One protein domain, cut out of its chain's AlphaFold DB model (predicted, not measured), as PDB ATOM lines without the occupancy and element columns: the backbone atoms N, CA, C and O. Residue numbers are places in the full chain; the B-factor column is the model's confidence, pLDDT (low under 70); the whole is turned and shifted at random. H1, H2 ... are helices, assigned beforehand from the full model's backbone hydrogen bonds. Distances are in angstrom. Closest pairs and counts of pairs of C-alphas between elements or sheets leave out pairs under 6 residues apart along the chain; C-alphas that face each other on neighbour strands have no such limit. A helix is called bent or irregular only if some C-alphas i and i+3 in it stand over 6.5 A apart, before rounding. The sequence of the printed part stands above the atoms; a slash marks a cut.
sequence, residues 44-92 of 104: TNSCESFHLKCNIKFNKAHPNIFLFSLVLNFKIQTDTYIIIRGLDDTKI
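AT A GLANCE: This is residues 44 to 92 of the 104 residues of an uncharacterized protein of Schizaphis graminum (UniProt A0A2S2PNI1). A shorter helix, H1, and a much longer one, H2, make a loose, open V with unequal arms, joined by a loop at residues 58 to 64. They come nearest at residues 53 to 57 of H1 and 71 to 76 of H2; from there they spread apart, and three stretches stick out: residues 44 to 49, residues 81 to 92, and residues 59 to 66, of which 65 and 66 belong to H2. The printed part has 49 residues, with two named helices in the order H1, H2 and no named strand; the class is all helix. The whole is loose, with a radius of gyration of the C-alphas of 12.9 A, and flat, spanning 40 by 22 by 11 A.

HOW THE PARTS SIT: H1, residues 45 to 57, and H2, residues 65 to 89, only just touch, with 3 pairs of C-alphas within 8 A. The closest C-alphas are those of Lys 57 and Val 71, 7.6 A apart. H1 touches with residues 53 to 57 alone, and H2 with residues 71 to 76 alone. They run opposite ways at a steep tilt of 38 degrees, a helical hairpin, with their centres 12.6 A apart. Every O i to N i+4 pair in H1 is within hydrogen-bond range, and 17 of 21 are in H2.

IN THESE COORDINATES: H1 begins at C-alpha 45, (-14.568, 48.663, -42.506), and measures 18.0 A to C-alpha 57, (1.509, 45.279, -49.867). H2 measures 35.4 A from C-alpha 65 to C-alpha 89, (-7.144, 67.654, -34.226). H2 is neither bent nor irregular, but only just: C-alphas 74 and 77 are 6.3 A apart.

THE WHOLE: The two C-alphas farthest apart are those of His 62 and Lys 91, at 40.4 A. The printed part has no cut, and the link from H1 to H2 is short. The mean pLDDT of the printed part is 78.4; residues 44 to 46 and 87 to 92 of the model are under 70.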
ATOM      1  N   THR A  44     -17.128  46.431 -40.101       57.31
ATOM      2  CA  THR A  44     -16.059  45.599 -40.674       57.31
ATOM      3  C   THR A  44     -15.076  46.428 -41.500       57.31
ATOM      4  O   THR A  44     -13.967  45.961 -41.735       57.31
ATOM      5  N   ASN A  45     -15.416  47.679 -41.833       65.25
ATOM      6  CA  ASN A  45     -14.568  48.663 -42.506       65.25
ATOM      7  C   ASN A  45     -13.126  48.705 -41.987       65.25
ATOM      8  O   ASN A  45     -12.205  48.778 -42.794       65.25
ATOM      9  N   SER A  46     -12.899  48.657 -40.671       66.88
ATOM     10  CA  SER A  46     -11.532  48.706 -40.129       66.88
ATOM     11  C   SER A  46     -10.743  47.435 -40.454       66.88
ATOM     12  O   SER A  46      -9.606  47.517 -40.923       66.88
ATOM     13  N   CYS A  47     -11.353  46.259 -40.274       73.69
ATOM     14  CA  CYS A  47     -10.730  44.977 -40.605       73.69
ATOM     15  C   CYS A  47     -10.551  44.821 -42.121       73.69
ATOM     16  O   CYS A  47      -9.471  44.459 -42.580       73.69
ATOM     17  N   GLU A  48     -11.572  45.148 -42.911       75.62
ATOM     18  CA  GLU A  48     -11.535  45.123 -44.376       75.62
ATOM     19  C   GLU A  48     -10.477  46.082 -44.928       75.62
ATOM     20  O   GLU A  48      -9.701  45.701 -45.802       75.62
ATOM     21  N   SER A  49     -10.374  47.297 -44.381       77.19
ATOM     22  CA  SER A  49      -9.341  48.265 -44.765       77.19
ATOM     23  C   SER A  49      -7.940  47.751 -44.436       77.19
ATOM     24  O   SER A  49      -7.029  47.874 -45.259       77.19
ATOM     25  N   PHE A  50      -7.762  47.130 -43.267       82.25
ATOM     26  CA  PHE A  50      -6.495  46.501 -42.903       82.25
ATOM     27  C   PHE A  50      -6.140  45.363 -43.865       82.25
ATOM     28  O   PHE A  50      -5.042  45.360 -44.421       82.25
ATOM     29  N   HIS A  51      -7.066  44.438 -44.123       82.06
ATOM     30  CA  HIS A  51      -6.842  43.325 -45.044       82.06
ATOM     31  C   HIS A  51      -6.575  43.798 -46.476       82.06
ATOM     32  O   HIS A  51      -5.658  43.287 -47.115       82.06
ATOM     33  N   LEU A  52      -7.287  44.818 -46.964       83.50
ATOM     34  CA  LEU A  52      -7.030  45.432 -48.268       83.50
ATOM     35  C   LEU A  52      -5.612  46.010 -48.343       83.50
ATOM     36  O   LEU A  52      -4.873  45.713 -49.282       83.50
ATOM     37  N   LYS A  53      -5.204  46.806 -47.346       82.88
ATOM     38  CA  LYS A  53      -3.850  47.377 -47.286       82.88
ATOM     39  C   LYS A  53      -2.788  46.283 -47.214       82.88
ATOM     40  O   LYS A  53      -1.794  46.363 -47.933       82.88
ATOM     41  N   CYS A  54      -3.003  45.258 -46.393       83.25
ATOM     42  CA  CYS A  54      -2.111  44.108 -46.294       83.25
ATOM     43  C   CYS A  54      -1.987  43.380 -47.630       83.25
ATOM     44  O   CYS A  54      -0.867  43.186 -48.088       83.25
ATOM     45  N   ASN A  55      -3.094  43.070 -48.303       84.31
ATOM     46  CA  ASN A  55      -3.072  42.384 -49.593       84.31
ATOM     47  C   ASN A  55      -2.341  43.209 -50.657       84.31
ATOM     48  O   ASN A  55      -1.452  42.684 -51.314       84.31
ATOM     49  N   ILE A  56      -2.603  44.521 -50.751       84.19
ATOM     50  CA  ILE A  56      -1.894  45.417 -51.685       84.19
ATOM     51  C   ILE A  56      -0.375  45.380 -51.463       84.19
ATOM     52  O   ILE A  56       0.396  45.477 -52.422       84.19
ATOM     53  N   LYS A  57       0.079  45.281 -50.208       82.88
ATOM     54  CA  LYS A  57       1.509  45.279 -49.867       82.88
ATOM     55  C   LYS A  57       2.145  43.888 -49.919       82.88
ATOM     56  O   LYS A  57       3.334  43.785 -50.219       82.88
ATOM     57  N   PHE A  58       1.375  42.835 -49.669       85.56
ATOM     58  CA  PHE A  58       1.830  41.452 -49.564       85.56
ATOM     59  C   PHE A  58       1.139  40.567 -50.609       85.56
ATOM     60  O   PHE A  58       0.379  39.666 -50.286       85.56
ATOM     61  N   ASN A  59       1.457  40.795 -51.885       83.00
ATOM     62  CA  ASN A  59       0.906  40.012 -53.004       83.00
ATOM     63  C   ASN A  59       1.591  38.644 -53.213       83.00
ATOM     64  O   ASN A  59       1.255  37.919 -54.144       83.00
ATOM     65  N   LYS A  60       2.598  38.300 -52.402       81.38
ATOM     66  CA  LYS A  60       3.300  37.008 -52.472       81.38
ATOM     67  C   LYS A  60       2.822  36.116 -51.338       81.38
ATOM     68  O   LYS A  60       2.740  36.585 -50.210       81.38
ATOM     69  N   ALA A  61       2.624  34.828 -51.622       78.94
ATOM     70  CA  ALA A  61       2.259  33.834 -50.608       78.94
ATOM     71  C   ALA A  61       3.283  33.757 -49.456       78.94
ATOM     72  O   ALA A  61       2.905  33.561 -48.306       78.94
ATOM     73  N   HIS A  62       4.570  33.975 -49.757       81.25
ATOM     74  CA  HIS A  62       5.660  33.942 -48.779       81.25
ATOM     75  C   HIS A  62       6.601  35.145 -48.966       81.25
ATOM     76  O   HIS A  62       7.621  35.042 -49.656       81.25
ATOM     77  N   PRO A  63       6.260  36.328 -48.423       79.62
ATOM     78  CA  PRO A  63       7.162  37.470 -48.444       79.62
ATOM     79  C   PRO A  63       8.365  37.210 -47.526       79.62
ATOM     80  O   PRO A  63       8.258  36.534 -46.506       79.62
ATOM     81  N   ASN A  64       9.525  37.769 -47.876       88.12
ATOM     82  CA  ASN A  64      10.701  37.728 -47.007       88.12
ATOM     83  C   ASN A  64      10.365  38.367 -45.643       88.12
ATOM     84  O   ASN A  64       9.831  39.474 -45.612       88.12
ATOM     85  N   ILE A  65      10.695  37.696 -44.534       86.12
ATOM     86  CA  ILE A  65      10.301  38.122 -43.180       86.12
ATOM     87  C   ILE A  65      10.833  39.511 -42.792       86.12
ATOM     88  O   ILE A  65      10.133  40.282 -42.136       86.12
ATOM     89  N   PHE A  66      12.032  39.880 -43.250       88.25
ATOM     90  CA  PHE A  66      12.603  41.203 -42.998       88.25
ATOM     91  C   PHE A  66      11.856  42.281 -43.782       88.25
ATOM     92  O   PHE A  66      11.526  43.333 -43.235       88.25
ATOM     93  N   LEU A  67      11.513  41.995 -45.042       85.44
ATOM     94  CA  LEU A  67      10.687  42.884 -45.860       85.44
ATOM     95  C   LEU A  67       9.266  43.010 -45.291       85.44
ATOM     96  O   LEU A  67       8.696  44.098 -45.286       85.44
ATOM     97  N   PHE A  68       8.716  41.911 -44.776       85.88
ATOM     98  CA  PHE A  68       7.414  41.869 -44.122       85.88
ATOM     99  C   PHE A  68       7.377  42.767 -42.881       85.88
ATOM    100  O   PHE A  68       6.531  43.658 -42.796       85.88
ATOM    101  N   SER A  69       8.343  42.595 -41.974       86.19
ATOM    102  CA  SER A  69       8.485  43.417 -40.768       86.19
ATOM    103  C   SER A  69       8.688  44.898 -41.103       86.19
ATOM    104  O   SER A  69       8.021  45.763 -40.534       86.19
ATOM    105  N   LEU A  70       9.538  45.203 -42.089       88.62
ATOM    106  CA  LEU A  70       9.779  46.576 -42.527       88.62
ATOM    107  C   LEU A  70       8.491  47.230 -43.033       88.62
ATOM    108  O   LEU A  70       8.160  48.334 -42.616       88.62
ATOM    109  N   VAL A  71       7.736  46.559 -43.903       87.62
ATOM    110  CA  VAL A  71       6.501  47.115 -44.471       87.62
ATOM    111  C   VAL A  71       5.407  47.280 -43.414       87.62
ATOM    112  O   VAL A  71       4.717  48.303 -43.422       87.62
ATOM    113  N   LEU A  72       5.260  46.319 -42.498       87.62
ATOM    114  CA  LEU A  72       4.310  46.430 -41.391       87.62
ATOM    115  C   LEU A  72       4.622  47.633 -40.502       87.62
ATOM    116  O   LEU A  72       3.748  48.470 -40.287       87.62
ATOM    117  N   ASN A  73       5.862  47.735 -40.027       85.31
ATOM    118  CA  ASN A  73       6.249  48.763 -39.068       85.31
ATOM    119  C   ASN A  73       6.329  50.149 -39.724       85.31
ATOM    120  O   ASN A  73       5.748  51.103 -39.220       85.31
ATOM    121  N   PHE A  74       6.989  50.276 -40.879       84.75
ATOM    122  CA  PHE A  74       7.201  51.593 -41.487       84.75
ATOM    123  C   PHE A  74       6.014  52.118 -42.277       84.75
ATOM    124  O   PHE A  74       5.835  53.330 -42.316       84.75
ATOM    125  N   LYS A  75       5.245  51.257 -42.950       82.00
ATOM    126  CA  LYS A  75       4.150  51.726 -43.812       82.00
ATOM    127  C   LYS A  75       2.813  51.592 -43.110       82.00
ATOM    128  O   LYS A  75       2.134  52.584 -42.893       82.00
ATOM    129  N   ILE A  76       2.446  50.380 -42.706       84.19
ATOM    130  CA  ILE A  76       1.094  50.126 -42.195       84.19
ATOM    131  C   ILE A  76       0.887  50.771 -40.817       84.19
ATOM    132  O   ILE A  76      -0.115  51.460 -40.613       84.19
ATOM    133  N   GLN A  77       1.826  50.595 -39.884       85.88
ATOM    134  CA  GLN A  77       1.701  51.172 -38.543       85.88
ATOM    135  C   GLN A  77       1.883  52.692 -38.548       85.88
ATOM    136  O   GLN A  77       1.071  53.378 -37.937       85.88
ATOM    137  N   THR A  78       2.870  53.233 -39.275       85.94
ATOM    138  CA  THR A  78       3.062  54.691 -39.386       85.94
ATOM    139  C   THR A  78       1.832  55.389 -39.959       85.94
ATOM    140  O   THR A  78       1.356  56.345 -39.352       85.94
ATOM    141  N   ASP A  79       1.268  54.896 -41.071       83.19
ATOM    142  CA  ASP A  79       0.061  55.476 -41.679       83.19
ATOM    143  C   ASP A  79      -1.119  55.442 -40.699       83.19
ATOM    144  O   ASP A  79      -1.850  56.419 -40.548       83.19
ATOM    145  N   THR A  80      -1.288  54.318 -39.997       82.56
ATOM    146  CA  THR A  80      -2.344  54.158 -38.990       82.56
ATOM    147  C   THR A  80      -2.145  55.131 -37.832       82.56
ATOM    148  O   THR A  80      -3.095  55.785 -37.415       82.56
ATOM    149  N   TYR A  81      -0.914  55.292 -37.352       85.00
ATOM    150  CA  TYR A  81      -0.605  56.208 -36.262       85.00
ATOM    151  C   TYR A  81      -0.817  57.671 -36.685       85.00
ATOM    152  O   TYR A  81      -1.353  58.458 -35.910       85.00
ATOM    153  N   ILE A  82      -0.436  58.052 -37.911       83.38
ATOM    154  CA  ILE A  82      -0.705  59.392 -38.458       83.38
ATOM    155  C   ILE A  82      -2.211  59.664 -38.492       83.38
ATOM    156  O   ILE A  82      -2.634  60.730 -38.055       83.38
ATOM    157  N   ILE A  83      -3.017  58.703 -38.953       80.88
ATOM    158  CA  ILE A  83      -4.480  58.827 -38.952       80.88
ATOM    159  C   ILE A  83      -4.996  58.994 -37.519       80.88
ATOM    160  O   ILE A  83      -5.761  59.915 -37.271       80.88
ATOM    161  N   ILE A  84      -4.549  58.158 -36.576       80.38
ATOM    162  CA  ILE A  84      -4.966  58.239 -35.166       80.38
ATOM    163  C   ILE A  84      -4.630  59.613 -34.572       80.38
ATOM    164  O   ILE A  84      -5.513  60.249 -34.012       80.38
ATOM    165  N   ARG A  85      -3.398  60.108 -34.758       79.81
ATOM    166  CA  ARG A  85      -2.991  61.445 -34.287       79.81
ATOM    167  C   ARG A  85      -3.767  62.574 -34.962       79.81
ATOM    168  O   ARG A  85      -4.106  63.548 -34.308       79.81
ATOM    169  N   GLY A  86      -4.054  62.453 -36.256       73.00
ATOM    170  CA  GLY A  86      -4.817  63.462 -36.996       73.00
ATOM    171  C   GLY A  86      -6.293  63.535 -36.595       73.00
ATOM    172  O   GLY A  86      -6.937  64.554 -36.827       73.00
ATOM    173  N   LEU A  87      -6.837  62.481 -35.979       66.81
ATOM    174  CA  LEU A  87      -8.211  62.469 -35.473       66.81
ATOM    175  C   LEU A  87      -8.377  63.291 -34.185       66.81
ATOM    176  O   LEU A  87      -9.481  63.782 -33.949       66.81
ATOM    177  N   ASP A  88      -7.312  63.495 -33.401       58.78
ATOM    178  CA  ASP A  88      -7.355  64.353 -32.206       58.78
ATOM    179  C   ASP A  88      -7.539  65.841 -32.572       58.78
ATOM    180  O   ASP A  88      -8.234  66.571 -31.861       58.78
ATOM    181  N   ASP A  89      -7.020  66.273 -33.729       53.72
ATOM    182  CA  ASP A  89      -7.144  67.654 -34.226       53.72
ATOM    183  C   ASP A  89      -8.460  67.917 -34.983       53.72
ATOM    184  O   ASP A  89      -8.906  69.061 -35.103       53.72
ATOM    185  N   THR A  90      -9.142  66.870 -35.463       48.75
ATOM    186  CA  THR A  90     -10.439  66.994 -36.142       48.75
ATOM    187  C   THR A  90     -11.507  66.165 -35.446       48.75
ATOM    188  O   THR A  90     -11.791  65.025 -35.816       48.75
ATOM    189  N   LYS A  91     -12.190  66.778 -34.474       50.38
ATOM    190  CA  LYS A  91     -13.512  66.317 -34.037       50.38
ATOM    191  C   LYS A  91     -14.391  66.023 -35.264       50.38
ATOM    192  O   LYS A  91     -14.746  66.926 -36.014       50.38
ATOM    193  N   ILE A  92     -14.812  64.762 -35.378       51.66
ATOM    194  CA  ILE A  92     -16.011  64.312 -36.097       51.66
ATOM    195  C   ILE A  92     -15.914  64.460 -37.629       51.66
ATOM    196  O   ILE A  92     -16.575  65.295 -38.250       51.66
TER     197      ILE A  92